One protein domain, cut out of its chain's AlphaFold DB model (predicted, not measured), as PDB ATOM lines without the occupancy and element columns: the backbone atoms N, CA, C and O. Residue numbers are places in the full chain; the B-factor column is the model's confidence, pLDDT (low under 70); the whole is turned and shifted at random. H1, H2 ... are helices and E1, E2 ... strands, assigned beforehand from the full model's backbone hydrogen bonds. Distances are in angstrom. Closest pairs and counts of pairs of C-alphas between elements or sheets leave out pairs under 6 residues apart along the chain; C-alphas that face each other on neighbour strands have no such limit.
ATOM      1  N   GLU A 182     182.777 212.402 140.772       86.06
ATOM      2  CA  GLU A 182     182.480 212.179 139.350       86.06
ATOM      3  C   GLU A 182     181.304 211.211 139.163       86.06
ATOM      4  O   GLU A 182     180.419 211.445 138.339       86.06
ATOM      5  N   HIS A 183     181.254 210.144 139.964       88.38
ATOM      6  CA  HIS A 183     180.231 209.104 139.874       88.38
ATOM      7  C   HIS A 183     179.962 208.457 141.241       88.38
ATOM      8  O   HIS A 183     180.858 208.346 142.076       88.38
ATOM      9  N   ILE A 184     178.725 208.001 141.467       92.06
ATOM     10  CA  ILE A 184     178.356 207.190 142.635       92.06
ATOM     11  C   ILE A 184     177.700 205.905 142.140       92.06
ATOM     12  O   ILE A 184     176.645 205.945 141.506       92.06
ATOM     13  N   SER A 185     178.316 204.765 142.436       91.62
ATOM     14  CA  SER A 185     177.788 203.452 142.087       91.62
ATOM     15  C   SER A 185     176.670 203.019 143.043       91.62
ATOM     16  O   SER A 185     176.582 203.462 144.191       91.62
ATOM     17  N   ALA A 186     175.781 202.140 142.572       90.75
ATOM     18  CA  ALA A 186     174.614 201.693 143.340       90.75
ATOM     19  C   ALA A 186     174.982 200.960 144.647       90.75
ATOM     20  O   ALA A 186     174.261 201.060 145.640       90.75
ATOM     21  N   ASP A 187     176.123 200.274 144.661       91.62
ATOM     22  CA  ASP A 187     176.714 199.595 145.820       91.62
ATOM     23  C   ASP A 187     177.428 200.544 146.804       91.62
ATOM     24  O   ASP A 187     177.888 200.093 147.851       91.62
ATOM     25  N   GLY A 188     177.469 201.853 146.520       93.38
ATOM     26  CA  GLY A 188     177.955 202.881 147.447       93.38
ATOM     27  C   GLY A 188     179.392 203.355 147.219       93.38
ATOM     28  O   GLY A 188     179.913 204.119 148.036       93.38
ATOM     29  N   GLY A 189     180.039 202.925 146.134       95.50
ATOM     30  CA  GLY A 189     181.344 203.432 145.717       95.50
ATOM     31  C   GLY A 189     181.237 204.858 145.175       95.50
ATOM     32  O   GLY A 189     180.404 205.153 144.323       95.50
ATOM     33  N   ILE A 190     182.077 205.757 145.676       95.19
ATOM     34  CA  ILE A 190     182.105 207.174 145.305       95.19
ATOM     35  C   ILE A 190     183.414 207.438 144.573       95.19
ATOM     36  O   ILE A 190     184.478 207.442 145.195       95.19
ATOM     37  N   ASP A 191     183.337 207.654 143.266       92.69
ATOM     38  CA  ASP A 191     184.481 208.035 142.448       92.69
ATOM     39  C   ASP A 191     184.843 209.498 142.720       92.69
ATOM     40  O   ASP A 191     184.020 210.397 142.520       92.69
ATOM     41  N   LEU A 192     186.063 209.717 143.216       90.62
ATOM     42  CA  LEU A 192     186.613 211.037 143.508       90.62
ATOM     43  C   LEU A 192     187.529 211.558 142.379       90.62
ATOM     44  O   LEU A 192     188.387 212.420 142.613       90.62
ATOM     45  N   GLY A 193     187.425 210.969 141.183       86.25
ATOM     46  CA  GLY A 193     188.257 211.269 140.028       86.25
ATOM     47  C   GLY A 193     189.729 210.962 140.298       86.25
ATOM     48  O   GLY A 193     190.110 209.902 140.812       86.25
ATOM     49  N   GLY A 194     190.596 211.942 140.031       82.00
ATOM     50  CA  GLY A 194     192.037 211.833 140.295       82.00
ATOM     51  C   GLY A 194     192.409 211.573 141.766       82.00
ATOM     52  O   GLY A 194     193.553 211.226 142.052       82.00
ATOM     53  N   HIS A 195     191.469 211.710 142.709       84.62
ATOM     54  CA  HIS A 195     191.735 211.570 144.144       84.62
ATOM     55  C   HIS A 195     191.517 210.161 144.714       84.62
ATOM     56  O   HIS A 195     191.932 209.912 145.849       84.62
ATOM     57  N   GLY A 196     190.917 209.232 143.965       90.62
ATOM     58  CA  GLY A 196     190.660 207.867 144.441       90.62
ATOM     59  C   GLY A 196     189.188 207.492 144.433       90.62
ATOM     60  O   GLY A 196     188.361 208.190 143.861       90.62
ATOM     61  N   VAL A 197     188.865 206.408 145.132       94.94
ATOM     62  CA  VAL A 197     187.482 205.977 145.374       94.94
ATOM     63  C   VAL A 197     187.219 205.953 146.879       94.94
ATOM     64  O   VAL A 197     188.104 205.623 147.673       94.94
ATOM     65  N   ALA A 198     186.013 206.325 147.294       96.75
ATOM     66  CA  ALA A 198     185.589 206.322 148.688       96.75
ATOM     67  C   ALA A 198     184.334 205.472 148.913       96.75
ATOM     68  O   ALA A 198     183.550 205.247 147.998       96.75
ATOM     69  N   ALA A 199     184.126 205.038 150.153       97.69
ATOM     70  CA  ALA A 199     182.882 204.429 150.610       97.69
ATOM     71  C   ALA A 199     182.488 205.014 151.970       97.69
ATOM     72  O   ALA A 199     183.355 205.341 152.790       97.69
ATOM     73  N   ILE A 200     181.182 205.143 152.214       97.38
ATOM     74  CA  ILE A 200     180.637 205.688 153.463       97.38
ATOM     75  C   ILE A 200     179.931 204.574 154.231       97.38
ATOM     76  O   ILE A 200     179.062 203.888 153.703       97.38
ATOM     77  N   VAL A 201     180.264 204.432 155.507       97.69
ATOM     78  CA  VAL A 201     179.611 203.521 156.448       97.69
ATOM     79  C   VAL A 201     178.918 204.352 157.522       97.69
ATOM     80  O   VAL A 201     179.537 205.211 158.145       97.69
ATOM     81  N   SER A 202     177.635 204.101 157.765       95.81
ATOM     82  CA  SER A 202     176.911 204.669 158.903       95.81
ATOM     83  C   SER A 202     177.131 203.816 160.143       95.81
ATOM     84  O   SER A 202     177.002 202.595 160.075       95.81
ATOM     85  N   CYS A 203     177.383 204.453 161.284       95.69
ATOM     86  CA  CYS A 203     177.629 203.783 162.556       95.69
ATOM     87  C   CYS A 203     176.655 204.247 163.639       95.69
ATOM     88  O   CYS A 203     176.339 205.433 163.754       95.69
ATOM     89  N   SER A 204     176.208 203.308 164.469       93.12
ATOM     90  CA  SER A 204     175.492 203.628 165.702       93.12
ATOM     91  C   SER A 204     176.438 204.124 166.796       93.12
ATOM     92  O   SER A 204     177.640 203.865 166.784       93.12
ATOM     93  N   THR A 205     175.869 204.771 167.807       89.44
ATOM     94  CA  THR A 205     176.537 205.011 169.091       89.44
ATOM     95  C   THR A 205     176.177 203.917 170.094       89.44
ATOM     96  O   THR A 205     175.156 203.247 169.939       89.44
ATOM     97  N   ILE A 206     176.975 203.768 171.151       89.81
ATOM     98  CA  ILE A 206     176.713 202.829 172.251       89.81
ATOM     99  C   ILE A 206     176.760 203.551 173.602       89.81
ATOM    100  O   ILE A 206     177.525 204.501 173.777       89.81
ATOM    101  N   SER A 207     175.977 203.087 174.579       87.00
ATOM    102  CA  SER A 207     175.992 203.610 175.956       87.00
ATOM    103  C   SER A 207     177.183 203.059 176.746       87.00
ATOM    104  O   SER A 207     177.012 202.256 177.659       87.00
ATOM    105  N   PHE A 208     178.398 203.459 176.364       88.75
ATOM    106  CA  PHE A 208     179.654 202.913 176.891       88.75
ATOM    107  C   PHE A 208     179.789 203.057 178.417       88.75
ATOM    108  O   PHE A 208     180.081 202.085 179.105       88.75
ATOM    109  N   ALA A 209     179.486 204.239 178.963       87.69
ATOM    110  CA  ALA A 209     179.654 204.532 180.391       87.69
ATOM    111  C   ALA A 209     178.730 203.721 181.322       87.69
ATOM    112  O   ALA A 209     179.018 203.595 182.508       87.69
ATOM    113  N   LEU A 210     177.630 203.168 180.795       90.06
ATOM    114  CA  LEU A 210     176.687 202.345 181.561       90.06
ATOM    115  C   LEU A 210     177.089 200.860 181.603       90.06
ATOM    116  O   LEU A 210     176.390 200.056 182.215       90.06
ATOM    117  N   ARG A 211     178.183 200.482 180.931       88.19
ATOM    118  CA  ARG A 211     178.701 199.108 180.889       88.19
ATOM    119  C   ARG A 211     179.614 198.820 182.075       88.19
ATOM    120  O   ARG A 211     180.228 199.732 182.628       88.19
ATOM    121  N   THR A 212     179.740 197.549 182.442       94.38
ATOM    122  CA  THR A 212     180.702 197.115 183.469       94.38
ATOM    123  C   THR A 212     182.148 197.350 183.001       94.38
ATOM    124  O   THR A 212     182.395 197.372 181.797       94.38
ATOM    125  N   PRO A 213     183.142 197.480 183.903       94.69
ATOM    126  CA  PRO A 213     184.537 197.682 183.495       94.69
ATOM    127  C   PRO A 213     185.082 196.590 182.560       94.69
ATOM    128  O   PRO A 213     185.826 196.892 181.635       94.69
ATOM    129  N   ALA A 214     184.679 195.330 182.762       92.50
ATOM    130  CA  ALA A 214     185.084 194.220 181.898       92.50
ATOM    131  C   ALA A 214     184.476 194.332 180.489       92.50
ATOM    132  O   ALA A 214     185.172 194.130 179.498       92.50
ATOM    133  N   GLU A 215     183.197 194.707 180.388       92.75
ATOM    134  CA  GLU A 215     182.555 194.980 179.096       92.75
ATOM    135  C   GLU A 215     183.192 196.186 178.401       92.75
ATOM    136  O   GLU A 215     183.444 196.137 177.202       92.75
ATOM    137  N   GLN A 216     183.484 197.258 179.142       94.00
ATOM    138  CA  GLN A 216     184.178 198.425 178.600       94.00
ATOM    139  C   GLN A 216     185.540 198.035 178.021       94.00
ATOM    140  O   GLN A 216     185.830 198.398 176.883       94.00
ATOM    141  N   GLN A 217     186.335 197.243 178.749       94.56
ATOM    142  CA  GLN A 217     187.622 196.750 178.259       94.56
ATOM    143  C   GLN A 217     187.457 195.908 176.988       94.56
ATOM    144  O   GLN A 217     188.136 196.161 175.998       94.56
ATOM    145  N   ALA A 218     186.501 194.976 176.965       93.00
ATOM    146  CA  ALA A 218     186.246 194.141 175.791       93.00
ATOM    147  C   ALA A 218     185.851 194.967 174.549       93.00
ATOM    148  O   ALA A 218     186.280 194.662 173.433       93.00
ATOM    149  N   LEU A 219     185.059 196.028 174.735       93.19
ATOM    150  CA  LEU A 219     184.682 196.959 173.669       93.19
ATOM    151  C   LEU A 219     185.882 197.770 173.167       93.19
ATOM    152  O   LEU A 219     186.046 197.924 171.955       93.19
ATOM    153  N   VAL A 220     186.735 198.247 174.078       94.06
ATOM    154  CA  VAL A 220     187.984 198.947 173.742       94.06
ATOM    155  C   VAL A 220     188.923 198.025 172.964       94.06
ATOM    156  O   VAL A 220     189.421 198.421 171.914       94.06
ATOM    157  N   ASP A 221     189.092 196.775 173.395       94.50
ATOM    158  CA  ASP A 221     189.944 195.792 172.721       94.50
ATOM    159  C   ASP A 221     189.409 195.425 171.327       94.50
ATOM    160  O   ASP A 221     190.173 195.227 170.379       94.50
ATOM    161  N   ALA A 222     188.085 195.326 171.166       93.50
ATOM    162  CA  ALA A 222     187.458 195.117 169.862       93.50
ATOM    163  C   ALA A 222     187.685 196.306 168.919       93.50
ATOM    164  O   ALA A 222     188.058 196.113 167.759       93.50
ATOM    165  N   PHE A 223     187.521 197.530 169.419       94.44
ATOM    166  CA  PHE A 223     187.776 198.740 168.645       94.44
ATOM    167  C   PHE A 223     189.262 198.891 168.283       94.44
ATOM    168  O   PHE A 223     189.587 199.196 167.137       94.44
ATOM    169  N   ALA A 224     190.175 198.588 169.209       95.25
ATOM    170  CA  ALA A 224     191.616 198.590 168.965       95.25
ATOM    171  C   ALA A 224     192.019 197.572 167.886       95.25
ATOM    172  O   ALA A 224     192.804 197.890 166.994       95.25
ATOM    173  N   ARG A 225     191.438 196.362 167.907       95.06
ATOM    174  CA  ARG A 225     191.635 195.366 166.838       95.06
ATOM    175  C   ARG A 225     191.193 195.889 165.475       95.06
ATOM    176  O   ARG A 225     191.896 195.663 164.494       95.06
ATOM    177  N   TRP A 226     190.071 196.605 165.407       95.06
ATOM    178  CA  TRP A 226     189.644 197.252 164.168       95.06
ATOM    179  C   TRP A 226     190.658 198.302 163.696       95.06
ATOM    180  O   TRP A 226     191.087 198.231 162.546       95.06
ATOM    181  N   LEU A 227     191.106 199.209 164.571       94.44
ATOM    182  CA  LEU A 227     192.117 200.217 164.224       94.44
ATOM    183  C   LEU A 227     193.415 199.584 163.700       94.44
ATOM    184  O   LEU A 227     193.935 200.010 162.672       94.44
ATOM    185  N   ASN A 228     193.886 198.518 164.350       94.88
ATOM    186  CA  ASN A 228     195.086 197.784 163.939       94.88
ATOM    187  C   ASN A 228     194.910 197.010 162.621       94.88
ATOM    188  O   ASN A 228     195.898 196.635 161.996       94.88
ATOM    189  N   SER A 229     193.670 196.766 162.187       93.75
ATOM    190  CA  SER A 229     193.368 196.100 160.913       93.75
ATOM    191  C   SER A 229     193.309 197.053 159.714       93.75
ATOM    192  O   SER A 229     193.184 196.604 158.573       93.75
ATOM    193  N   LEU A 230     193.367 198.371 159.939       93.88
ATOM    194  CA  LEU A 230     193.215 199.358 158.875       93.88
ATOM    195  C   LEU A 230     194.427 199.356 157.936       93.88
ATOM    196  O   LEU A 230     195.534 199.723 158.309       93.88
ATOM    197  N   THR A 231     194.188 199.020 156.671       90.44
ATOM    198  CA  THR A 231     195.218 198.970 155.617       90.44
ATOM    199  C   THR A 231     195.324 200.248 154.778       90.44
ATOM    200  O   THR A 231     196.017 200.281 153.767       90.44
ATOM    201  N   GLY A 232     194.640 201.320 155.171       89.56
ATOM    202  CA  GLY A 232     194.643 202.589 154.448       89.56
ATOM    203  C   GLY A 232     193.725 203.630 155.088       89.56
ATOM    204  O   GLY A 232     193.109 203.342 156.118       89.56
ATOM    205  N   PRO A 233     193.577 204.818 154.482       92.06
ATOM    206  CA  PRO A 233     192.953 205.964 155.137       92.06
ATOM    207  C   PRO A 233     191.484 205.735 155.511       92.06
ATOM    208  O   PRO A 233     190.665 205.348 154.672       92.06
ATOM    209  N   VAL A 234     191.147 206.039 156.765       95.06
ATOM    210  CA  VAL A 234     189.774 206.083 157.282       95.06
ATOM    211  C   VAL A 234     189.569 207.403 158.010       95.06
ATOM    212  O   VAL A 234     190.442 207.858 158.744       95.06
ATOM    213  N   GLN A 235     188.414 208.025 157.807       94.94
ATOM    214  CA  GLN A 235     188.005 209.241 158.493       94.94
ATOM    215  C   GLN A 235     186.735 208.968 159.296       94.94
ATOM    216  O   GLN A 235     185.768 208.437 158.759       94.94
ATOM    217  N   ILE A 236     186.728 209.360 160.570       94.69
ATOM    218  CA  ILE A 236     185.539 209.321 161.424       94.69
ATOM    219  C   ILE A 236     184.909 210.711 161.405       94.69
ATOM    220  O   ILE A 236     185.552 211.695 161.765       94.69
ATOM    221  N   VAL A 237     183.662 210.802 160.958       93.31
ATOM    222  CA  VAL A 237     182.912 212.054 160.853       93.31
ATOM    223  C   VAL A 237     181.764 212.014 161.848       93.31
ATOM    224  O   VAL A 237     180.869 211.177 161.745       93.31
ATOM    225  N   LEU A 238     181.777 212.937 162.806       90.19
ATOM    226  CA  LEU A 238     180.682 213.145 163.744       90.19
ATOM    227  C   LEU A 238     179.957 214.431 163.366       90.19
ATOM    228  O   LEU A 238     180.563 215.496 163.291       90.19
ATOM    229  N   THR A 239     178.654 214.327 163.138       84.50
ATOM    230  CA  THR A 239     177.796 215.469 162.801       84.50
ATOM    231  C   THR A 239     176.613 215.514 163.754       84.50
ATOM    232  O   THR A 239     176.063 214.473 164.115       84.50
ATOM    233  N   ALA A 240     176.247 216.710 164.208       82.56
ATOM    234  CA  ALA A 240     175.006 216.927 164.938       82.56
ATOM    235  C   ALA A 240     173.922 217.282 163.919       82.56
ATOM    236  O   ALA A 240     174.050 218.280 163.214       82.56
ATOM    237  N   GLU A 241     172.887 216.454 163.819       78.12
ATOM    238  CA  GLU A 241     171.764 216.674 162.909       78.12
ATOM    239  C   GLU A 241     170.470 216.855 163.701       78.12
ATOM    240  O   GLU A 241     170.251 216.187 164.717       78.12
ATOM    241  N   ALA A 242     169.609 217.761 163.234       77.19
ATOM    242  CA  ALA A 242     168.270 217.901 163.786       77.19
ATOM    243  C   ALA A 242     167.493 216.596 163.575       77.19
ATOM    244  O   ALA A 242     167.516 216.001 162.495       77.19
ATOM    245  N   VAL A 243     166.820 216.123 164.617       80.12
ATOM    246  CA  VAL A 243     165.981 214.928 164.531       80.12
ATOM    247  C   VAL A 243     164.721 215.269 163.738       80.12
ATOM    248  O   VAL A 243     164.010 216.195 164.103       80.12
ATOM    249  N   ASN A 244     164.423 214.501 162.686       78.81
ATOM    250  CA  ASN A 244     163.126 214.563 162.008       78.81
ATOM    251  C   ASN A 244     162.139 213.601 162.680       78.81
ATOM    252  O   ASN A 244     162.274 212.381 162.527       78.81
ATOM    253  N   LEU A 285     168.865 217.459 168.787       79.69
ATOM    254  CA  LEU A 285     170.003 217.045 167.981       79.69
ATOM    255  C   LEU A 285     170.320 215.574 168.240       79.69
ATOM    256  O   LEU A 285     170.459 215.142 169.386       79.69
ATOM    257  N   ARG A 286     170.506 214.802 167.169       82.38
ATOM    258  CA  ARG A 286     171.132 213.478 167.237       82.38
ATOM    259  C   ARG A 286     172.531 213.532 166.645       82.38
ATOM    260  O   ARG A 286     172.822 214.321 165.749       82.38
ATOM    261  N   ARG A 287     173.415 212.676 167.154       86.12
ATOM    262  CA  ARG A 287     174.764 212.509 166.609       86.12
ATOM    263  C   ARG A 287     174.723 211.463 165.504       86.12
ATOM    264  O   ARG A 287     174.408 210.307 165.773       86.12
ATOM    265  N   ARG A 288     175.073 211.862 164.286       89.06
ATOM    266  CA  ARG A 288     175.346 210.951 163.175       89.06
ATOM    267  C   ARG A 288     176.840 210.685 163.118       89.06
ATOM    268  O   ARG A 288     177.629 211.624 162.999       89.06
ATOM    269  N   VAL A 289     177.211 209.411 163.204       93.94
ATOM    270  CA  VAL A 289     178.598 208.955 163.084       93.94
ATOM    271  C   VAL A 289     178.745 208.250 161.744       93.94
ATOM    272  O   VAL A 289     178.056 207.267 161.476       93.94
ATOM    273  N   LEU A 290     179.630 208.767 160.899       95.62
ATOM    274  CA  LEU A 290     179.988 208.163 159.623       95.62
ATOM    275  C   LEU A 290     181.462 207.772 159.635       95.62
ATOM    276  O   LEU A 290     182.301 208.497 160.166       95.62
ATOM    277  N   LEU A 291     181.782 206.656 158.995       96.62
ATOM    278  CA  LEU A 291     183.143 206.288 158.637       96.62
ATOM    279  C   LEU A 291     183.296 206.432 157.130       96.62
ATOM    280  O   LEU A 291     182.504 205.886 156.367       96.62
ATOM    281  N   VAL A 292     184.319 207.161 156.704       97.19
ATOM    282  CA  VAL A 292     184.660 207.331 155.293       97.19
ATOM    283  C   VAL A 292     185.964 206.598 155.041       97.19
ATOM    284  O   VAL A 292     187.014 207.001 155.542       97.19
ATOM    285  N   LEU A 293     185.893 205.509 154.283       97.06
ATOM    286  CA  LEU A 293     187.064 204.762 153.844       97.06
ATOM    287  C   LEU A 293     187.492 205.292 152.480       97.06
ATOM    288  O   LEU A 293     186.640 205.530 151.624       97.06
ATOM    289  N   ARG A 294     188.799 205.482 152.281       94.81
ATOM    290  CA  ARG A 294     189.361 205.936 151.004       94.81
ATOM    291  C   ARG A 294     190.405 204.966 150.474       94.81
ATOM    292  O   ARG A 294     191.263 204.492 151.222       94.81
ATOM    293  N   GLU A 295     190.348 204.757 149.169       94.12
ATOM    294  CA  GLU A 295     191.362 204.098 148.360       94.12
ATOM    295  C   GLU A 295     191.968 205.152 147.419       94.12
ATOM    296  O   GLU A 295     191.389 205.446 146.370       94.12
ATOM    297  N   PRO A 296     193.078 205.804 147.813       89.62
ATOM    298  CA  PRO A 296     193.694 206.840 146.996       89.62
ATOM    299  C   PRO A 296     194.318 206.239 145.734       89.62
ATOM    300  O   PRO A 296     194.940 205.175 145.784       89.62
ATOM    301  N   HIS A 297     194.220 206.948 144.608       84.81
ATOM    302  CA  HIS A 297     194.999 206.587 143.428       84.81
ATOM    303  C   HIS A 297     196.495 206.841 143.686       84.81
ATOM    304  O   HIS A 297     196.854 207.861 144.284       84.81
ATOM    305  N   PRO A 298     197.392 205.936 143.252       77.94
ATOM    306  CA  PRO A 298     198.822 206.139 143.416       77.94
ATOM    307  C   PRO A 298     199.268 207.395 142.649       77.94
ATOM    308  O   PRO A 298     198.899 207.575 141.483       77.94
ATOM    309  N   PRO A 299     200.080 208.271 143.267       66.19
ATOM    310  CA  PRO A 299     200.604 209.444 142.591       66.19
ATOM    311  C   PRO A 299     201.599 208.983 141.517       66.19
ATOM    312  O   PRO A 299     202.668 208.489 141.859       66.19
ATOM    313  N   ILE A 307     189.629 202.359 138.470       87.56
ATOM    314  CA  ILE A 307     188.493 202.811 139.283       87.56
ATOM    315  C   ILE A 307     187.702 201.600 139.789       87.56
ATOM    316  O   ILE A 307     187.383 201.524 140.973       87.56
ATOM    317  N   ASP A 308     187.456 200.607 138.930       89.31
ATOM    318  CA  ASP A 308     186.675 199.419 139.284       89.31
ATOM    319  C   ASP A 308     187.382 198.566 140.347       89.31
ATOM    320  O   ASP A 308     186.758 198.079 141.294       89.31
ATOM    321  N   GLY A 309     188.697 198.367 140.220       91.75
ATOM    322  CA  GLY A 309     189.474 197.656 141.228       91.75
ATOM    323  C   GLY A 309     189.613 198.440 142.528       91.75
ATOM    324  O   GLY A 309     189.485 197.840 143.598       91.75
ATOM    325  N   ALA A 310     189.819 199.758 142.464       92.25
ATOM    326  CA  ALA A 310     189.823 200.623 143.646       92.25
ATOM    327  C   ALA A 310     188.465 200.601 144.368       92.25
ATOM    328  O   ALA A 310     188.424 200.448 145.591       92.25
ATOM    329  N   GLY A 311     187.364 200.629 143.611       94.06
ATOM    330  CA  GLY A 311     185.996 200.455 144.095       94.06
ATOM    331  C   GLY A 311     185.809 199.136 144.840       94.06
ATOM    332  O   GLY A 311     185.431 199.129 146.011       94.06
ATOM    333  N   ARG A 312     186.176 198.005 144.223       95.00
ATOM    334  CA  ARG A 312     186.098 196.689 144.886       95.00
ATOM    335  C   ARG A 312     186.916 196.632 146.180       95.00
ATOM    336  O   ARG A 312     186.449 196.065 147.166       95.00
ATOM    337  N   ARG A 313     188.119 197.221 146.205       95.06
ATOM    338  CA  ARG A 313     188.974 197.251 147.405       95.06
ATOM    339  C   ARG A 313     188.365 198.094 148.523       95.06
ATOM    340  O   ARG A 313     188.304 197.618 149.658       95.06
ATOM    341  N   VAL A 314     187.887 199.307 148.228       96.56
ATOM    342  CA  VAL A 314     187.306 200.183 149.258       96.56
ATOM    343  C   VAL A 314     186.003 199.614 149.814       96.56
ATOM    344  O   VAL A 314     185.819 199.613 151.031       96.56
ATOM    345  N   LEU A 315     185.147 199.047 148.958       96.81
ATOM    346  CA  LEU A 315     183.901 198.403 149.376       96.81
ATOM    347  C   LEU A 315     184.183 197.178 150.243       96.81
ATOM    348  O   LEU A 315     183.602 197.036 151.319       96.81
ATOM    349  N   ARG A 316     185.158 196.344 149.854       96.75
ATOM    350  CA  ARG A 316     185.553 195.194 150.670       96.75
ATOM    351  C   ARG A 316     186.058 195.613 152.050       96.75
ATOM    352  O   ARG A 316     185.628 195.054 153.057       96.75
ATOM    353  N   ARG A 317     186.918 196.633 152.110       96.38
ATOM    354  CA  ARG A 317     187.406 197.196 153.379       96.38
ATOM    355  C   ARG A 317     186.277 197.787 154.220       96.38
ATOM    356  O   ARG A 317     186.323 197.686 155.444       96.38
ATOM    357  N   ALA A 318     185.267 198.387 153.593       97.19
ATOM    358  CA  ALA A 318     184.103 198.923 154.290       97.19
ATOM    359  C   ALA A 318     183.248 197.809 154.915       97.19
ATOM    360  O   ALA A 318     182.834 197.928 156.069       97.19
ATOM    361  N   GLU A 319     183.037 196.698 154.207       96.12
ATOM    362  CA  GLU A 319     182.372 195.515 154.763       96.12
ATOM    363  C   GLU A 319     183.169 194.882 155.909       96.12
ATOM    364  O   GLU A 319     182.595 194.504 156.932       96.12
ATOM    365  N   ASP A 320     184.491 194.768 155.755       95.81
ATOM    366  CA  ASP A 320     185.373 194.243 156.799       95.81
ATOM    367  C   ASP A 320     185.348 195.145 158.043       95.81
ATOM    368  O   ASP A 320     185.245 194.643 159.164       95.81
ATOM    369  N   ALA A 321     185.312 196.471 157.863       96.12
ATOM    370  CA  ALA A 321     185.096 197.421 158.950       96.12
ATOM    371  C   ALA A 321     183.726 197.228 159.619       96.12
ATOM    372  O   ALA A 321     183.653 197.226 160.847       96.12
ATOM    373  N   CYS A 322     182.652 197.003 158.850       96.25
ATOM    374  CA  CYS A 322     181.330 196.722 159.419       96.25
ATOM    375  C   CYS A 322     181.345 195.461 160.297       96.25
ATOM    376  O   CYS A 322     180.834 195.481 161.418       96.25
ATOM    377  N   ARG A 323     181.979 194.382 159.817       94.69
ATOM    378  CA  ARG A 323     182.144 193.127 160.569       94.69
ATOM    379  C   ARG A 323     182.971 193.322 161.841       94.69
ATOM    380  O   ARG A 323     182.583 192.834 162.900       94.69
ATOM    381  N   ALA A 324     184.086 194.046 161.758       93.69
ATOM    382  CA  ALA A 324     184.960 194.294 162.904       93.69
ATOM    383  C   ALA A 324     184.276 195.153 163.983       93.69
ATOM    384  O   ALA A 324     184.362 194.848 165.172       93.69
ATOM    385  N   LEU A 325     183.543 196.192 163.578       94.94
ATOM    386  CA  LEU A 325     182.841 197.099 164.490       94.94
ATOM    387  C   LEU A 325     181.636 196.456 165.178       94.94
ATOM    388  O   LEU A 325     181.330 196.812 166.318       94.94
ATOM    389  N   ALA A 326     181.010 195.455 164.553       93.44
ATOM    390  CA  ALA A 326     179.972 194.661 165.205       93.44
ATOM    391  C   ALA A 326     180.493 193.982 166.487       93.44
ATOM    392  O   ALA A 326     179.777 193.932 167.487       93.44
ATOM    393  N   ALA A 327     181.763 193.548 166.510       89.00
ATOM    394  CA  ALA A 327     182.398 193.000 167.713       89.00
ATOM    395  C   ALA A 327     182.588 194.047 168.828       89.00
ATOM    396  O   ALA A 327     182.664 193.689 169.999       89.00
ATOM    397  N   ALA A 328     182.617 195.336 168.478       89.06
ATOM    398  CA  ALA A 328     182.608 196.461 169.413       89.06
ATOM    399  C   ALA A 328     181.178 196.955 169.723       89.06
ATOM    400  O   ALA A 328     180.993 198.082 170.182       89.06
ATOM    401  N   SER A 329     180.143 196.145 169.463       91.06
ATOM    402  CA  SER A 329     178.715 196.486 169.618       91.06
ATOM    403  C   SER A 329     178.239 197.707 168.811       91.06
ATOM    404  O   SER A 329     177.138 198.221 169.024       91.06
ATOM    405  N   VAL A 330     179.046 198.162 167.849       93.81
ATOM    406  CA  VAL A 330     178.706 199.254 166.940       93.81
ATOM    407  C   VAL A 330     177.989 198.665 165.731       93.81
ATOM    408  O   VAL A 330     178.549 197.867 164.981       93.81
ATOM    409  N   HIS A 331     176.741 199.078 165.518       94.19
ATOM    410  CA  HIS A 331     175.979 198.690 164.338       94.19
ATOM    411  C   HIS A 331     176.442 199.558 163.172       94.19
ATOM    412  O   HIS A 331     176.063 200.726 163.058       94.19
ATOM    413  N   ALA A 332     177.307 198.986 162.341       96.00
ATOM    414  CA  ALA A 332     177.867 199.620 161.161       96.00
ATOM    415  C   ALA A 332     177.196 199.077 159.892       96.00
ATOM    416  O   ALA A 332     176.971 197.873 159.763       96.00
ATOM    417  N   ARG A 333     176.859 199.969 158.958       96.62
ATOM    418  CA  ARG A 333     176.239 199.622 157.675       96.62
ATOM    419  C   ARG A 333     176.862 200.432 156.549       96.62
ATOM    420  O   ARG A 333     176.836 201.661 156.602       96.62
ATOM    421  N   LEU A 334     177.377 199.745 155.534       97.44
ATOM    422  CA  LEU A 334     177.773 200.362 154.270       97.44
ATOM    423  C   LEU A 334     176.554 201.032 153.624       97.44
ATOM    424  O   LEU A 334     175.499 200.409 153.503       97.44
ATOM    425  N   LEU A 335     176.691 202.306 153.263       96.00
ATOM    426  CA  LEU A 335     175.628 203.052 152.604       96.00
ATOM    427  C   LEU A 335     175.543 202.661 151.131       96.00
ATOM    428  O   LEU A 335     176.554 202.663 150.438       96.00
ATOM    429  N   THR A 336     174.328 202.382 150.657       94.62
ATOM    430  CA  THR A 336     174.035 202.247 149.222       94.62
ATOM    431  C   THR A 336     174.208 203.584 148.504       94.62
ATOM    432  O   THR A 336     174.283 204.632 149.145       94.62
ATOM    433  N   GLY A 337     174.275 203.581 147.171       90.81
ATOM    434  CA  GLY A 337     174.537 204.802 146.400       90.81
ATOM    435  C   GLY A 337     173.552 205.948 146.685       90.81
ATOM    436  O   GLY A 337     173.955 207.102 146.833       90.81
ATOM    437  N   ASP A 338     172.265 205.634 146.831       89.88
ATOM    438  CA  ASP A 338     171.203 206.589 147.178       89.88
ATOM    439  C   ASP A 338     171.364 207.159 148.597       89.88
ATOM    440  O   ASP A 338     171.198 208.363 148.818       89.88
ATOM    441  N   GLN A 339     171.757 206.312 149.549       91.75
ATOM    442  CA  GLN A 339     172.062 206.695 150.927       91.75
ATOM    443  C   GLN A 339     173.347 207.521 151.024       91.75
ATOM    444  O   GLN A 339     173.405 208.481 151.794       91.75
ATOM    445  N   ALA A 340     174.372 207.183 150.241       92.62
ATOM    446  CA  ALA A 340     175.618 207.932 150.150       92.62
ATOM    447  C   ALA A 340     175.373 209.328 149.560       92.62
ATOM    448  O   ALA A 340     175.857 210.316 150.111       92.62
ATOM    449  N   MET A 341     174.545 209.428 148.514       89.38
ATOM    450  CA  MET A 341     174.105 210.709 147.959       89.38
ATOM    451  C   MET A 341     173.356 211.547 149.003       89.38
ATOM    452  O   MET A 341     173.683 212.714 149.212       89.38
ATOM    453  N   ALA A 342     172.407 210.951 149.731       86.50
ATOM    454  CA  ALA A 342     171.713 211.634 150.823       86.50
ATOM    455  C   ALA A 342     172.671 212.096 151.935       86.50
ATOM    456  O   ALA A 342     172.529 213.195 152.477       86.50
ATOM    457  N   ALA A 343     173.683 211.286 152.260       88.25
ATOM    458  CA  ALA A 343     174.691 211.631 153.252       88.25
ATOM    459  C   ALA A 343     175.568 212.814 152.817       88.25
ATOM    460  O   ALA A 343     175.845 213.669 153.663       88.25
ATOM    461  N   LEU A 344     175.961 212.872 151.539       88.31
ATOM    462  CA  LEU A 344     176.696 213.988 150.941       88.31
ATOM    463  C   LEU A 344     175.844 215.258 150.899       88.31
ATOM    464  O   LEU A 344     176.302 216.307 151.343       88.31
ATOM    465  N   GLN A 345     174.590 215.162 150.452       83.88
ATOM    466  CA  GLN A 345     173.678 216.303 150.387       83.88
ATOM    467  C   GLN A 345     173.462 216.934 151.770       83.88
ATOM    468  O   GLN A 345     173.573 218.150 151.913       83.88
ATOM    469  N   ALA A 346     173.263 216.106 152.800       81.25
ATOM    470  CA  ALA A 346     173.159 216.561 154.186       81.25
ATOM    471  C   ALA A 346     174.451 217.211 154.720       81.25
ATOM    472  O   ALA A 346     174.397 218.017 155.644       81.25
ATOM    473  N   ALA A 347     175.619 216.852 154.174       81.50
ATOM    474  CA  ALA A 347     176.892 217.459 154.559       81.50
ATOM    475  C   ALA A 347     177.125 218.823 153.886       81.50
ATOM    476  O   ALA A 347     177.810 219.671 154.455       81.50
ATOM    477  N   ILE A 348     176.573 219.032 152.687       78.31
ATOM    478  CA  ILE A 348     176.713 220.274 151.911       78.31
ATOM    479  C   ILE A 348     175.684 221.315 152.354       78.31
ATOM    480  O   ILE A 348     176.007 222.496 152.464       78.31
ATOM    481  N   ASP A 349     174.448 220.879 152.597       74.75
ATOM    482  CA  ASP A 349     173.341 221.734 153.001       74.75
ATOM    483  C   ASP A 349     172.854 221.337 154.404       74.75
ATOM    484  O   ASP A 349     172.109 220.369 154.552       74.75
TER     485      ASP A 349
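Overview. This is residues 182 to 244, 285 to 299 and 307 to 349 of the 376 residues of the protein "PrgI family protein" of Sphaerisporangium sp. LHW63015 (UniProt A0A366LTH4). A strongly twisted antiparallel sheet of five strands has the long helix H2 along one face and the shorter H3 across the opposite face; H1 lies off the sheet and meets H2 near its end. E3 and E4 make a long ribbon. The printed part has 121 residues, three named helices and five named strands, ordered E1 E2 H1 E3 E4 H2 E5 H3. Its class is mixed, helices and strands; it is compact, with a radius of gyration of the C-alphas of 15.2 A and spans of 46 by 35 by 22 A.

Arrangement. Begin at E2, residues 197 to 203, in this branched sheet. On one side of it lie E1, residues 189 to 191, its hairpin partner, and E5, residues 332 to 334; on the other side lies E4, residues 285 to 295. Within hydrogen-bond range of each other find N 190 and O 198, 2.8 A, N 202 and O 333, 2.8 A, and N 201 and O 291, 2.8 A. E3, residues 234 to 242, is E4's other antiparallel neighbour, with N 237 and O 290 at 2.8 A. H2, residues 307 to 326, has a height over the sheet of 7.7 A and runs along the strands, at 16 degrees to E2 on the local plane; their closest C-alphas are those of Val 197 and Gly 311, 5.9 A. On the opposite face H3, residues 337 to 348, runs across E2 at 78 degrees on the local plane, with C-alphas 200 and 340 closest, 6.4 A. H1, residues 213 to 228, touches H2 with residues 222 to 226 alone, closest at C-alphas 226 and 324, 5.7 A, at a shallow tilt of 12 degrees, opposite ways. In H1, H2 and H3 every O i to N i+4 pair is within hydrogen-bond range.

Along the chain. Find C-alpha 189 at (181.344, 203.432, 145.717), where E1 begins, and C-alpha 348 at (176.713, 220.274, 151.911), where H3 ends. From first to last C-alpha, E4 measures 31.8 A, H2 28.5 A, E3 25.4 A and H1 22.2 A.

Size, cuts and confidence. The C-alphas farthest apart, of Thr 212 and Pro 299, are 47.1 A apart. Residues 245 to 284 and 300 to 306 are not printed; the C-alpha gaps are 9.4 A and 14.2 A. Of the links printed whole, none is long. Residue 299 alone has pLDDT under 70.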